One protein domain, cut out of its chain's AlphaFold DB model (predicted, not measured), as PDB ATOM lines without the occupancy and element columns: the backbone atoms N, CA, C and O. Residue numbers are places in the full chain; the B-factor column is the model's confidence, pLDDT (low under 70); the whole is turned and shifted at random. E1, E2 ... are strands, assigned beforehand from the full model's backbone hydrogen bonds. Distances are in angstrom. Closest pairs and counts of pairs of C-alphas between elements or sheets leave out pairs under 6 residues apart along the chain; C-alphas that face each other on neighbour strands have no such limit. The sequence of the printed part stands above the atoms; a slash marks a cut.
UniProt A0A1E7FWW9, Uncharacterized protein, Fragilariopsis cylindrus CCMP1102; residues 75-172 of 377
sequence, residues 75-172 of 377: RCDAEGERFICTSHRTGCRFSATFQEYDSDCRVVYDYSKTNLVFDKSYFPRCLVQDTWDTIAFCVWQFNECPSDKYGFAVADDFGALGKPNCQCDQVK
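Overview. This is residues 75 to 172 of the 377 residues of an uncharacterized protein of Fragilariopsis cylindrus CCMP1102 (UniProt A0A1E7FWW9). This model has little regular structure: a small three-stranded sheet with the E1-E2 hairpin makes one end, and the looped stretch of residues 75 to 124 makes the other. The 98 printed residues hold three named strands, E1, E2 and E3, and no named helix; the class is all strand, with 14 residues in named elements. The sheet runs E2, E1, E3, antiparallel. The whole is compact, with a radius of gyration of the C-alphas of 13.0 A, and elongated, spanning 42 by 26 by 25 A.

Arrangement. E1, residues 125 to 129, is the inner strand. E2, residues 134 to 139, forms a hairpin with it at 164 degrees; N 126 and O 137 are 2.8 A apart. E3, residues 151 to 153, is antiparallel to E1 at 135 degrees, with N 125 and O 153 2.9 A apart. Residues 171 to 172 pair parallel with residues 138 to 139 of E2.

Along the chain. E1 spans 12.7 A from C-alpha 125 at (-2.734, -20.325, -26.736). E2 spans 15.7 A. E3 spans 6.5 A, ending at C-alpha 153 (-5.955, -16.278, -27.424).

Size, cuts and confidence. The printed part has no cut. The E2 to E3 link is long. Residues 113 to 116 and 158 to 163 have pLDDT under 70.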
ATOM      1  N   ARG A  75       8.092  -7.278 -26.576       92.56
ATOM      2  CA  ARG A  75       7.196  -6.854 -25.499       92.56
ATOM      3  C   ARG A  75       5.930  -6.220 -26.046       92.56
ATOM      4  O   ARG A  75       5.986  -5.407 -26.962       92.56
ATOM      5  N   CYS A  76       4.793  -6.552 -25.453       91.31
ATOM      6  CA  CYS A  76       3.548  -5.827 -25.682       91.31
ATOM      7  C   CYS A  76       3.548  -4.541 -24.842       91.31
ATOM      8  O   CYS A  76       3.406  -4.622 -23.623       91.31
ATOM      9  N   ASP A  77       3.755  -3.379 -25.469       88.19
ATOM     10  CA  ASP A  77       3.911  -2.077 -24.798       88.19
ATOM     11  C   ASP A  77       2.736  -1.126 -25.112       88.19
ATOM     12  O   ASP A  77       2.891  -0.067 -25.723       88.19
ATOM     13  N   ALA A  78       1.514  -1.539 -24.758       85.69
ATOM     14  CA  ALA A  78       0.342  -0.661 -24.757       85.69
ATOM     15  C   ALA A  78      -0.076  -0.295 -23.330       85.69
ATOM     16  O   ALA A  78      -0.080  -1.142 -22.442       85.69
ATOM     17  N   GLU A  79      -0.603   0.918 -23.136       79.81
ATOM     18  CA  GLU A  79      -1.178   1.366 -21.854       79.81
ATOM     19  C   GLU A  79      -2.333   0.464 -21.355       79.81
ATOM     20  O   GLU A  79      -2.602   0.378 -20.160       79.81
ATOM     21  N   GLY A  80      -3.005  -0.244 -22.271       77.31
ATOM     22  CA  GLY A  80      -4.070  -1.208 -21.968       77.31
ATOM     23  C   GLY A  80      -3.622  -2.672 -21.858       77.31
ATOM     24  O   GLY A  80      -4.484  -3.550 -21.763       77.31
ATOM     25  N   GLU A  81      -2.317  -2.941 -21.924       79.38
ATOM     26  CA  GLU A  81      -1.701  -4.265 -21.809       79.38
ATOM     27  C   GLU A  81      -0.797  -4.322 -20.571       79.38
ATOM     28  O   GLU A  81      -0.309  -3.308 -20.079       79.38
ATOM     29  N   ARG A  82      -0.552  -5.520 -20.039       77.88
ATOM     30  CA  ARG A  82       0.241  -5.693 -18.815       77.88
ATOM     31  C   ARG A  82       1.769  -5.733 -19.022       77.88
ATOM     32  O   ARG A  82       2.472  -6.317 -18.201       77.88
ATOM     33  N   PHE A  83       2.295  -5.106 -20.079       83.94
ATOM     34  CA  PHE A  83       3.740  -5.031 -20.372       83.94
ATOM     35  C   PHE A  83       4.454  -6.391 -20.406       83.94
ATOM     36  O   PHE A  83       5.465  -6.587 -19.735       83.94
ATOM     37  N   ILE A  84       3.939  -7.348 -21.170       87.81
ATOM     38  CA  ILE A  84       4.386  -8.748 -21.130       87.81
ATOM     39  C   ILE A  84       5.339  -9.103 -22.275       87.81
ATOM     40  O   ILE A  84       5.138  -8.668 -23.412       87.81
ATOM     41  N   CYS A  85       6.348  -9.926 -21.989       92.69
ATOM     42  CA  CYS A  85       7.176 -10.545 -23.020       92.69
ATOM     43  C   CYS A  85       6.403 -11.638 -23.771       92.69
ATOM     44  O   CYS A  85       5.847 -12.547 -23.150       92.69
ATOM     45  N   THR A  86       6.417 -11.577 -25.103       92.44
ATOM     46  CA  THR A  86       5.834 -12.587 -25.997       92.44
ATOM     47  C   THR A  86       6.712 -12.798 -27.240       92.44
ATOM     48  O   THR A  86       7.563 -11.977 -27.578       92.44
ATOM     49  N   SER A  87       6.554 -13.926 -27.917       90.38
ATOM     50  CA  SER A  87       7.398 -14.377 -29.037       90.38
ATOM     51  C   SER A  87       7.130 -13.646 -30.347       90.38
ATOM     52  O   SER A  87       7.990 -13.606 -31.222       90.38
ATOM     53  N   HIS A  88       5.935 -13.085 -30.516       91.75
ATOM     54  CA  HIS A  88       5.523 -12.464 -31.768       91.75
ATOM     55  C   HIS A  88       4.432 -11.420 -31.523       91.75
ATOM     56  O   HIS A  88       3.631 -11.563 -30.600       91.75
ATOM     57  N   ARG A  89       4.313 -10.419 -32.405       91.94
ATOM     58  CA  ARG A  89       3.307  -9.342 -32.294       91.94
ATOM     59  C   ARG A  89       1.866  -9.818 -32.178       91.94
ATOM     60  O   ARG A  89       1.014  -9.101 -31.669       91.94
ATOM     61  N   THR A  90       1.570 -11.016 -32.674       91.31
ATOM     62  CA  THR A  90       0.229 -11.600 -32.559       91.31
ATOM     63  C   THR A  90      -0.067 -12.131 -31.163       91.31
ATOM     64  O   THR A  90      -1.230 -12.317 -30.843       91.31
ATOM     65  N   GLY A  91       0.945 -12.339 -30.319       90.00
ATOM     66  CA  GLY A  91       0.768 -12.620 -28.896       90.00
ATOM     67  C   GLY A  91       0.306 -11.403 -28.090       90.00
ATOM     68  O   GLY A  91      -0.139 -11.581 -26.957       90.00
ATOM     69  N   CYS A  92       0.365 -10.200 -28.674       90.88
ATOM     70  CA  CYS A  92      -0.176  -8.974 -28.097       90.88
ATOM     71  C   CYS A  92      -1.633  -8.769 -28.493       90.88
ATOM     72  O   CYS A  92      -2.076  -9.146 -29.580       90.88
ATOM     73  N   ARG A  93      -2.376  -8.093 -27.623       88.31
ATOM     74  CA  ARG A  93      -3.734  -7.641 -27.902       88.31
ATOM     75  C   ARG A  93      -3.742  -6.579 -28.993       88.31
ATOM     76  O   ARG A  93      -4.591  -6.620 -29.882       88.31
ATOM     77  N   PHE A  94      -2.802  -5.642 -28.927       89.88
ATOM     78  CA  PHE A  94      -2.596  -4.632 -29.952       89.88
ATOM     79  C   PHE A  94      -1.291  -4.935 -30.682       89.88
ATOM     80  O   PHE A  94      -0.219  -4.531 -30.272       89.88
ATOM     81  N   SER A  95      -1.353  -5.639 -31.812       91.19
ATOM     82  CA  SER A  95      -0.133  -6.039 -32.537       91.19
ATOM     83  C   SER A  95       0.781  -4.869 -32.933       91.19
ATOM     84  O   SER A  95       1.987  -5.056 -33.069       91.19
ATOM     85  N   ALA A  96       0.228  -3.663 -33.091       90.50
ATOM     86  CA  ALA A  96       0.980  -2.443 -33.384       90.50
ATOM     87  C   ALA A  96       1.814  -1.912 -32.201       90.50
ATOM     88  O   ALA A  96       2.676  -1.065 -32.417       90.50
ATOM     89  N   THR A  97       1.562  -2.375 -30.974       90.38
ATOM     90  CA  THR A  97       2.312  -1.991 -29.765       90.38
ATOM     91  C   THR A  97       3.378  -3.012 -29.395       90.38
ATOM     92  O   THR A  97       4.067  -2.848 -28.390       90.38
ATOM     93  N   PHE A  98       3.537  -4.065 -30.200       93.19
ATOM     94  CA  PHE A  98       4.634  -4.996 -30.026       93.19
ATOM     95  C   PHE A  98       5.954  -4.313 -30.364       93.19
ATOM     96  O   PHE A  98       6.198  -3.919 -31.505       93.19
ATOM     97  N   GLN A  99       6.813  -4.207 -29.362       92.12
ATOM     98  CA  GLN A  99       8.200  -3.835 -29.536       92.12
ATOM     99  C   GLN A  99       8.999  -5.104 -29.768       92.12
ATOM    100  O   GLN A  99       9.205  -5.909 -28.859       92.12
ATOM    101  N   GLU A 100       9.414  -5.297 -31.015       89.81
ATOM    102  CA  GLU A 100      10.334  -6.368 -31.366       89.81
ATOM    103  C   GLU A 100      11.654  -6.185 -30.603       89.81
ATOM    104  O   GLU A 100      12.149  -5.068 -30.458       89.81
ATOM    105  N   TYR A 101      12.243  -7.298 -30.162       81.69
ATOM    106  CA  TYR A 101      13.584  -7.352 -29.569       81.69
ATOM    107  C   TYR A 101      13.771  -6.527 -28.298       81.69
ATOM    108  O   TYR A 101      14.593  -5.610 -28.222       81.69
ATOM    109  N   ASP A 102      13.076  -6.930 -27.249       89.00
ATOM    110  CA  ASP A 102      13.314  -6.378 -25.928       89.00
ATOM    111  C   ASP A 102      14.479  -7.127 -25.250       89.00
ATOM    112  O   ASP A 102      14.447  -8.348 -25.075       89.00
ATOM    113  N   SER A 103      15.541  -6.402 -24.877       87.50
ATOM    114  CA  SER A 103      16.739  -6.992 -24.262       87.50
ATOM    115  C   SER A 103      16.518  -7.527 -22.849       87.50
ATOM    116  O   SER A 103      17.391  -8.242 -22.352       87.50
ATOM    117  N   ASP A 104      15.391  -7.214 -22.223       90.56
ATOM    118  CA  ASP A 104      14.964  -7.744 -20.933       90.56
ATOM    119  C   ASP A 104      14.021  -8.947 -21.108       90.56
ATOM    120  O   ASP A 104      13.811  -9.697 -20.157       90.56
ATOM    121  N   CYS A 105      13.520  -9.198 -22.322       92.31
ATOM    122  CA  CYS A 105      12.757 -10.398 -22.647       92.31
ATOM    123  C   CYS A 105      13.672 -11.564 -23.050       92.31
ATOM    124  O   CYS A 105      14.548 -11.460 -23.915       92.31
ATOM    125  N   ARG A 106      13.455 -12.714 -22.419       93.44
ATOM    126  CA  ARG A 106      14.081 -14.010 -22.723       93.44
ATOM    127  C   ARG A 106      13.015 -15.072 -22.888       93.44
ATOM    128  O   ARG A 106      11.910 -14.878 -22.407       93.44
ATOM    129  N   VAL A 107      13.352 -16.216 -23.482       94.00
ATOM    130  CA  VAL A 107      12.404 -17.336 -23.663       94.00
ATOM    131  C   VAL A 107      11.657 -17.700 -22.370       94.00
ATOM    132  O   VAL A 107      10.459 -17.971 -22.413       94.00
ATOM    133  N   VAL A 108      12.333 -17.662 -21.214       93.44
ATOM    134  CA  VAL A 108      11.706 -17.939 -19.905       93.44
ATOM    135  C   VAL A 108      11.338 -16.676 -19.126       93.44
ATOM    136  O   VAL A 108      10.292 -16.640 -18.480       93.44
ATOM    137  N   TYR A 109      12.192 -15.653 -19.150       90.88
ATOM    138  CA  TYR A 109      12.175 -14.576 -18.157       90.88
ATOM    139  C   TYR A 109      11.861 -13.205 -18.749       90.88
ATOM    140  O   TYR A 109      12.337 -12.868 -19.833       90.88
ATOM    141  N   ASP A 110      11.133 -12.408 -17.970       90.31
ATOM    142  CA  ASP A 110      10.933 -10.978 -18.194       90.31
ATOM    143  C   ASP A 110      11.690 -10.204 -17.107       90.31
ATOM    144  O   ASP A 110      11.294 -10.191 -15.942       90.31
ATOM    145  N   TYR A 111      12.814  -9.591 -17.477       87.12
ATOM    146  CA  TYR A 111      13.681  -8.863 -16.549       87.12
ATOM    147  C   TYR A 111      13.312  -7.384 -16.385       87.12
ATOM    148  O   TYR A 111      14.055  -6.640 -15.733       87.12
ATOM    149  N   SER A 112      12.189  -6.939 -16.955       82.44
ATOM    150  CA  SER A 112      11.814  -5.533 -16.898       82.44
ATOM    151  C   SER A 112      11.625  -5.055 -15.461       82.44
ATOM    152  O   SER A 112      10.820  -5.571 -14.686       82.44
ATOM    153  N   LYS A 113      12.318  -3.967 -15.118       68.75
ATOM    154  CA  LYS A 113      12.181  -3.307 -13.810       68.75
ATOM    155  C   LYS A 113      10.818  -2.649 -13.614       68.75
ATOM    156  O   LYS A 113      10.466  -2.327 -12.479       68.75
ATOM    157  N   THR A 114      10.083  -2.391 -14.695       69.75
ATOM    158  CA  THR A 114       8.754  -1.774 -14.628       69.75
ATOM    159  C   THR A 114       7.660  -2.806 -14.373       69.75
ATOM    160  O   THR A 114       6.593  -2.437 -13.881       69.75
ATOM    161  N   ASN A 115       7.928  -4.092 -14.625       66.19
ATOM    162  CA  ASN A 115       6.951  -5.152 -14.444       66.19
ATOM    163  C   ASN A 115       7.142  -5.884 -13.111       66.19
ATOM    164  O   ASN A 115       7.744  -6.945 -13.024       66.19
ATOM    165  N   LEU A 116       6.593  -5.321 -12.032       65.69
ATOM    166  CA  LEU A 116       6.604  -5.986 -10.720       65.69
ATOM    167  C   LEU A 116       5.693  -7.229 -10.663       65.69
ATOM    168  O   LEU A 116       5.727  -7.961  -9.675       65.69
ATOM    169  N   VAL A 117       4.837  -7.438 -11.670       72.62
ATOM    170  CA  VAL A 117       3.789  -8.471 -11.657       72.62
ATOM    171  C   VAL A 117       4.211  -9.714 -12.438       72.62
ATOM    172  O   VAL A 117       3.877 -10.833 -12.033       72.62
ATOM    173  N   PHE A 118       4.955  -9.525 -13.528       74.44
ATOM    174  CA  PHE A 118       5.425 -10.594 -14.397       74.44
ATOM    175  C   PHE A 118       6.943 -10.597 -14.436       74.44
ATOM    176  O   PHE A 118       7.569  -9.663 -14.912       74.44
ATOM    177  N   ASP A 119       7.514 -11.687 -13.946       84.31
ATOM    178  CA  ASP A 119       8.945 -11.967 -14.004       84.31
ATOM    179  C   ASP A 119       9.270 -13.029 -15.066       84.31
ATOM    180  O   ASP A 119      10.391 -13.527 -15.158       84.31
ATOM    181  N   LYS A 120       8.271 -13.395 -15.871       88.69
ATOM    182  CA  LYS A 120       8.359 -14.438 -16.885       88.69
ATOM    183  C   LYS A 120       7.777 -14.000 -18.200       88.69
ATOM    184  O   LYS A 120       6.873 -13.168 -18.253       88.69
ATOM    185  N   SER A 121       8.252 -14.674 -19.226       91.69
ATOM    186  CA  SER A 121       7.710 -14.591 -20.565       91.69
ATOM    187  C   SER A 121       6.541 -15.538 -20.741       91.69
ATOM    188  O   SER A 121       6.532 -16.651 -20.205       91.69
ATOM    189  N   TYR A 122       5.553 -15.088 -21.510       92.19
ATOM    190  CA  TYR A 122       4.338 -15.850 -21.725       92.19
ATOM    191  C   TYR A 122       3.926 -15.873 -23.189       92.19
ATOM    192  O   TYR A 122       4.173 -14.958 -23.979       92.19
ATOM    193  N   PHE A 123       3.264 -16.966 -23.533       93.81
ATOM    194  CA  PHE A 123       2.966 -17.322 -24.908       93.81
ATOM    195  C   PHE A 123       1.457 -17.367 -25.146       93.81
ATOM    196  O   PHE A 123       0.686 -17.605 -24.213       93.81
ATOM    197  N   PRO A 124       1.011 -17.123 -26.384       92.94
ATOM    198  CA  PRO A 124      -0.388 -17.294 -26.731       92.94
ATOM    199  C   PRO A 124      -0.823 -18.765 -26.667       92.94
ATOM    200  O   PRO A 124      -0.010 -19.692 -26.570       92.94
ATOM    201  N   ARG A 125      -2.137 -18.987 -26.750       93.44
ATOM    202  CA  ARG A 125      -2.734 -20.325 -26.736       93.44
ATOM    203  C   ARG A 125      -3.813 -20.493 -27.789       93.44
ATOM    204  O   ARG A 125      -4.539 -19.562 -28.122       93.44
ATOM    205  N   CYS A 126      -3.952 -21.723 -28.249       94.12
ATOM    206  CA  CYS A 126      -5.085 -22.181 -29.028       94.12
ATOM    207  C   CYS A 126      -6.122 -22.782 -28.098       94.12
ATOM    208  O   CYS A 126      -5.760 -23.554 -27.213       94.12
ATOM    209  N   LEU A 127      -7.390 -22.439 -28.295       92.19
ATOM    210  CA  LEU A 127      -8.505 -22.924 -27.489       92.19
ATOM    211  C   LEU A 127      -9.653 -23.387 -28.374       92.19
ATOM    212  O   LEU A 127     -10.042 -22.706 -29.317       92.19
ATOM    213  N   VAL A 128     -10.226 -24.533 -28.042       90.44
ATOM    214  CA  VAL A 128     -11.532 -24.944 -28.549       90.44
ATOM    215  C   VAL A 128     -12.445 -25.131 -27.351       90.44
ATOM    216  O   VAL A 128     -12.082 -25.769 -26.359       90.44
ATOM    217  N   GLN A 129     -13.614 -24.503 -27.420       77.06
ATOM    218  CA  GLN A 129     -14.634 -24.661 -26.401       77.06
ATOM    219  C   GLN A 129     -15.484 -25.865 -26.793       77.06
ATOM    220  O   GLN A 129     -16.379 -25.744 -27.628       77.06
ATOM    221  N   ASP A 130     -15.170 -27.029 -26.226       76.19
ATOM    222  CA  ASP A 130     -16.094 -28.154 -26.260       76.19
ATOM    223  C   ASP A 130     -17.116 -27.981 -25.127       76.19
ATOM    224  O   ASP A 130     -16.873 -27.309 -24.123       76.19
ATOM    225  N   THR A 131     -18.288 -28.574 -25.313       73.25
ATOM    226  CA  THR A 131     -19.483 -28.494 -24.464       73.25
ATOM    227  C   THR A 131     -19.231 -28.695 -22.965       73.25
ATOM    228  O   THR A 131     -20.017 -28.192 -22.163       73.25
ATOM    229  N   TRP A 132     -18.141 -29.373 -22.584       72.62
ATOM    230  CA  TRP A 132     -17.776 -29.638 -21.188       72.62
ATOM    231  C   TRP A 132     -16.280 -29.495 -20.870       72.62
ATOM    232  O   TRP A 132     -15.945 -29.364 -19.696       72.62
ATOM    233  N   ASP A 133     -15.400 -29.451 -21.878       73.38
ATOM    234  CA  ASP A 133     -13.947 -29.355 -21.706       73.38
ATOM    235  C   ASP A 133     -13.358 -28.248 -22.590       73.38
ATOM    236  O   ASP A 133     -13.624 -28.152 -23.788       73.38
ATOM    237  N   THR A 134     -12.516 -27.396 -22.001       78.69
ATOM    238  CA  THR A 134     -11.710 -26.445 -22.778       78.69
ATOM    239  C   THR A 134     -10.390 -27.112 -23.126       78.69
ATOM    240  O   THR A 134      -9.484 -27.175 -22.294       78.69
ATOM    241  N   ILE A 135     -10.269 -27.608 -24.357       83.38
ATOM    242  CA  ILE A 135      -8.987 -28.105 -24.857       83.38
ATOM    243  C   ILE A 135      -8.168 -26.883 -25.261       83.38
ATOM    244  O   ILE A 135      -8.567 -26.117 -26.143       83.38
ATOM    245  N   ALA A 136      -7.022 -26.705 -24.608       91.12
ATOM    246  CA  ALA A 136      -6.094 -25.636 -24.922       91.12
ATOM    247  C   ALA A 136      -4.650 -26.135 -24.996       91.12
ATOM    248  O   ALA A 136      -4.251 -27.031 -24.251       91.12
ATOM    249  N   PHE A 137      -3.857 -25.527 -25.873       94.25
ATOM    250  CA  PHE A 137      -2.413 -25.737 -25.938       94.25
ATOM    251  C   PHE A 137      -1.695 -24.425 -26.243       94.25
ATOM    252  O   PHE A 137      -2.233 -23.553 -26.924       94.25
ATOM    253  N   CYS A 138      -0.487 -24.276 -25.707       95.75
ATOM    254  CA  CYS A 138       0.324 -23.081 -25.893       95.75
ATOM    255  C   CYS A 138       1.084 -23.167 -27.217       95.75
ATOM    256  O   CYS A 138       1.569 -24.240 -27.586       95.75
ATOM    257  N   VAL A 139       1.200 -22.040 -27.911       95.56
ATOM    258  CA  VAL A 139       1.834 -21.959 -29.230       95.56
ATOM    259  C   VAL A 139       2.844 -20.829 -29.285       95.56
ATOM    260  O   VAL A 139       2.729 -19.846 -28.557       95.56
ATOM    261  N   TRP A 140       3.827 -20.957 -30.175       94.25
ATOM    262  CA  TRP A 140       4.807 -19.899 -30.397       94.25
ATOM    263  C   TRP A 140       4.166 -18.643 -30.992       94.25
ATOM    264  O   TRP A 140       4.498 -17.535 -30.595       94.25
ATOM    265  N   GLN A 141       3.223 -18.770 -31.926       92.06
ATOM    266  CA  GLN A 141       2.614 -17.618 -32.592       92.06
ATOM    267  C   GLN A 141       1.262 -17.981 -33.226       92.06
ATOM    268  O   GLN A 141       0.837 -19.131 -33.219       92.06
ATOM    269  N   PHE A 142       0.568 -16.986 -33.779       90.62
ATOM    270  CA  PHE A 142      -0.802 -17.138 -34.300       90.62
ATOM    271  C   PHE A 142      -0.956 -18.159 -35.432       90.62
ATOM    272  O   PHE A 142      -1.947 -18.882 -35.450       90.62
ATOM    273  N   ASN A 143      -0.008 -18.231 -36.369       90.56
ATOM    274  CA  ASN A 143      -0.117 -19.138 -37.521       90.56
ATOM    275  C   ASN A 143       0.015 -20.629 -37.136       90.56
ATOM    276  O   ASN A 143      -0.348 -21.487 -37.935       90.56
ATOM    277  N   GLU A 144       0.446 -20.930 -35.907       90.94
ATOM    278  CA  GLU A 144       0.442 -22.279 -35.331       90.94
ATOM    279  C   GLU A 144      -0.949 -22.724 -34.872       90.94
ATOM    280  O   GLU A 144      -1.136 -23.878 -34.489       90.94
ATOM    281  N   CYS A 145      -1.924 -21.810 -34.883       92.19
ATOM    282  CA  CYS A 145      -3.287 -22.069 -34.460       92.19
ATOM    283  C   CYS A 145      -4.190 -22.377 -35.658       92.19
ATOM    284  O   CYS A 145      -4.482 -21.472 -36.443       92.19
ATOM    285  N   PRO A 146      -4.682 -23.620 -35.817       89.94
ATOM    286  CA  PRO A 146      -5.589 -23.946 -36.910       89.94
ATOM    287  C   PRO A 146      -6.933 -23.248 -36.706       89.94
ATOM    288  O   PRO A 146      -7.723 -23.619 -35.834       89.94
ATOM    289  N   SER A 147      -7.187 -22.221 -37.517       86.81
ATOM    290  CA  SER A 147      -8.360 -21.348 -37.390       86.81
ATOM    291  C   SER A 147      -9.692 -22.044 -37.680       86.81
ATOM    292  O   SER A 147     -10.748 -21.491 -37.393       86.81
ATOM    293  N   ASP A 148      -9.662 -23.233 -38.285       88.25
ATOM    294  CA  ASP A 148     -10.840 -24.057 -38.571       88.25
ATOM    295  C   ASP A 148     -11.404 -24.743 -37.318       88.25
ATOM    296  O   ASP A 148     -12.585 -25.086 -37.288       88.25
ATOM    297  N   LYS A 149     -10.573 -24.943 -36.287       87.06
ATOM    298  CA  LYS A 149     -10.930 -25.704 -35.077       87.06
ATOM    299  C   LYS A 149     -10.673 -24.959 -33.777       87.06
ATOM    300  O   LYS A 149     -11.357 -25.224 -32.794       87.06
ATOM    301  N   TYR A 150      -9.695 -24.060 -33.761       91.81
ATOM    302  CA  TYR A 150      -9.247 -23.383 -32.553       91.81
ATOM    303  C   TYR A 150      -9.381 -21.869 -32.700       91.81
ATOM    304  O   TYR A 150      -9.026 -21.277 -33.718       91.81
ATOM    305  N   GLY A 151      -9.866 -21.235 -31.639       91.69
ATOM    306  CA  GLY A 151      -9.692 -19.813 -31.412       91.69
ATOM    307  C   GLY A 151      -8.276 -19.531 -30.925       91.69
ATOM    308  O   GLY A 151      -7.703 -20.297 -30.150       91.69
ATOM    309  N   PHE A 152      -7.715 -18.414 -31.364       92.12
ATOM    310  CA  PHE A 152      -6.459 -17.913 -30.834       92.12
ATOM    311  C   PHE A 152      -6.726 -16.968 -29.661       92.12
ATOM    312  O   PHE A 152      -7.503 -16.020 -29.790       92.12
ATOM    313  N   ALA A 153      -6.053 -17.206 -28.540       91.25
ATOM    314  CA  ALA A 153      -5.955 -16.278 -27.424       91.25
ATOM    315  C   ALA A 153      -4.527 -15.746 -27.313       91.25
ATOM    316  O   ALA A 153      -3.550 -16.489 -27.428       91.25
ATOM    317  N   VAL A 154      -4.438 -14.444 -27.065       91.06
ATOM    318  CA  VAL A 154      -3.188 -13.730 -26.793       91.06
ATOM    319  C   VAL A 154      -2.555 -14.223 -25.487       91.06
ATOM    320  O   VAL A 154      -3.167 -14.976 -24.730       91.06
ATOM    321  N   ALA A 155      -1.318 -13.812 -25.204       87.50
ATOM    322  CA  ALA A 155      -0.636 -14.239 -23.982       87.50
ATOM    323  C   ALA A 155      -1.335 -13.715 -22.706       87.50
ATOM    324  O   ALA A 155      -1.445 -14.442 -21.722       87.50
ATOM    325  N   ASP A 156      -1.850 -12.481 -22.729       83.06
ATOM    326  CA  ASP A 156      -2.565 -11.849 -21.609       83.06
ATOM    327  C   ASP A 156      -4.069 -11.715 -21.910       83.06
ATOM    328  O   ASP A 156      -4.524 -10.732 -22.501       83.06
ATOM    329  N   ASP A 157      -4.858 -12.723 -21.521       72.19
ATOM    330  CA  ASP A 157      -6.315 -12.701 -21.697       72.19
ATOM    331  C   ASP A 157      -6.969 -11.638 -20.793       72.19
ATOM    332  O   ASP A 157      -6.840 -11.640 -19.565       72.19
ATOM    333  N   PHE A 158      -7.708 -10.716 -21.418       62.31
ATOM    334  CA  PHE A 158      -8.232  -9.508 -20.781       62.31
ATOM    335  C   PHE A 158      -9.025  -9.787 -19.497       62.31
ATOM    336  O   PHE A 158     -10.077 -10.424 -19.515       62.31
ATOM    337  N   GLY A 159      -8.565  -9.216 -18.384       56.97
ATOM    338  CA  GLY A 159      -9.346  -9.154 -17.148       56.97
ATOM    339  C   GLY A 159      -9.368 -10.438 -16.322       56.97
ATOM    340  O   GLY A 159      -9.990 -10.447 -15.258       56.97
ATOM    341  N   ALA A 160      -8.645 -11.492 -16.712       53.25
ATOM    342  CA  ALA A 160      -8.316 -12.528 -15.750       53.25
ATOM    343  C   ALA A 160      -7.398 -11.881 -14.699       53.25
ATOM    344  O   ALA A 160      -6.260 -11.506 -14.974       53.25
ATOM    345  N   LEU A 161      -7.871 -11.729 -13.462       56.66
ATOM    346  CA  LEU A 161      -7.017 -11.409 -12.307       56.66
ATOM    347  C   LEU A 161      -5.880 -12.443 -12.118       56.66
ATOM    348  O   LEU A 161      -5.023 -12.269 -11.257       56.66
ATOM    349  N   GLY A 162      -5.891 -13.528 -12.900       63.69
ATOM    350  CA  GLY A 162      -4.861 -14.548 -12.961       63.69
ATOM    351  C   GLY A 162      -3.654 -14.158 -13.812       63.69
ATOM    352  O   GLY A 162      -3.697 -13.260 -14.655       63.69
ATOM    353  N   LYS A 163      -2.563 -14.877 -13.557       68.31
ATOM    354  CA  LYS A 163      -1.361 -14.836 -14.381       68.31
ATOM    355  C   LYS A 163      -1.646 -15.528 -15.722       68.31
ATOM    356  O   LYS A 163      -2.383 -16.514 -15.724       68.31
ATOM    357  N   PRO A 164      -1.068 -15.046 -16.830       79.06
ATOM    358  CA  PRO A 164      -0.982 -15.782 -18.082       79.06
ATOM    359  C   PRO A 164      -0.540 -17.229 -17.859       79.06
ATOM    360  O   PRO A 164       0.252 -17.528 -16.963       79.06
ATOM    361  N   ASN A 165      -1.090 -18.140 -18.658       81.00
ATOM    362  CA  ASN A 165      -1.018 -19.567 -18.349       81.00
ATOM    363  C   ASN A 165       0.148 -20.286 -19.019       81.00
ATOM    364  O   ASN A 165       0.540 -21.338 -18.533       81.00
ATOM    365  N   CYS A 166       0.659 -19.746 -20.124       92.19
ATOM    366  CA  CYS A 166       1.543 -20.462 -21.032       92.19
ATOM    367  C   CYS A 166       2.992 -20.019 -20.874       92.19
ATOM    368  O   CYS A 166       3.346 -18.920 -21.294       92.19
ATOM    369  N   GLN A 167       3.814 -20.892 -20.295       92.88
ATOM    370  CA  GLN A 167       5.274 -20.770 -20.228       92.88
ATOM    371  C   GLN A 167       5.937 -21.638 -21.306       92.88
ATOM    372  O   GLN A 167       5.275 -22.443 -21.965       92.88
ATOM    373  N   CYS A 168       7.246 -21.478 -21.504       94.88
ATOM    374  CA  CYS A 168       7.935 -22.095 -22.639       94.88
ATOM    375  C   CYS A 168       7.922 -23.639 -22.629       94.88
ATOM    376  O   CYS A 168       7.923 -24.258 -23.687       94.88
ATOM    377  N   ASP A 169       7.820 -24.285 -21.465       95.25
ATOM    378  CA  ASP A 169       7.750 -25.749 -21.317       95.25
ATOM    379  C   ASP A 169       6.396 -26.366 -21.721       95.25
ATOM    380  O   ASP A 169       6.247 -27.589 -21.883       95.25
ATOM    381  N   GLN A 170       5.396 -25.503 -21.900       95.25
ATOM    382  CA  GLN A 170       4.056 -25.846 -22.366       95.25
ATOM    383  C   GLN A 170       3.851 -25.503 -23.845       95.25
ATOM    384  O   GLN A 170       2.860 -25.942 -24.435       95.25
ATOM    385  N   VAL A 171       4.759 -24.726 -24.445       96.62
ATOM    386  CA  VAL A 171       4.676 -24.306 -25.845       96.62
ATOM    387  C   VAL A 171       5.028 -25.467 -26.759       96.62
ATOM    388  O   VAL A 171       6.149 -25.986 -26.741       96.62
ATOM    389  N   LYS A 172       4.055 -25.843 -27.590       96.81
ATOM    390  CA  LYS A 172       4.288 -26.722 -28.730       96.81
ATOM    391  C   LYS A 172       4.785 -25.895 -29.910       96.81
ATOM    392  O   LYS A 172       4.314 -24.779 -30.139       96.81
TER     393      LYS A 172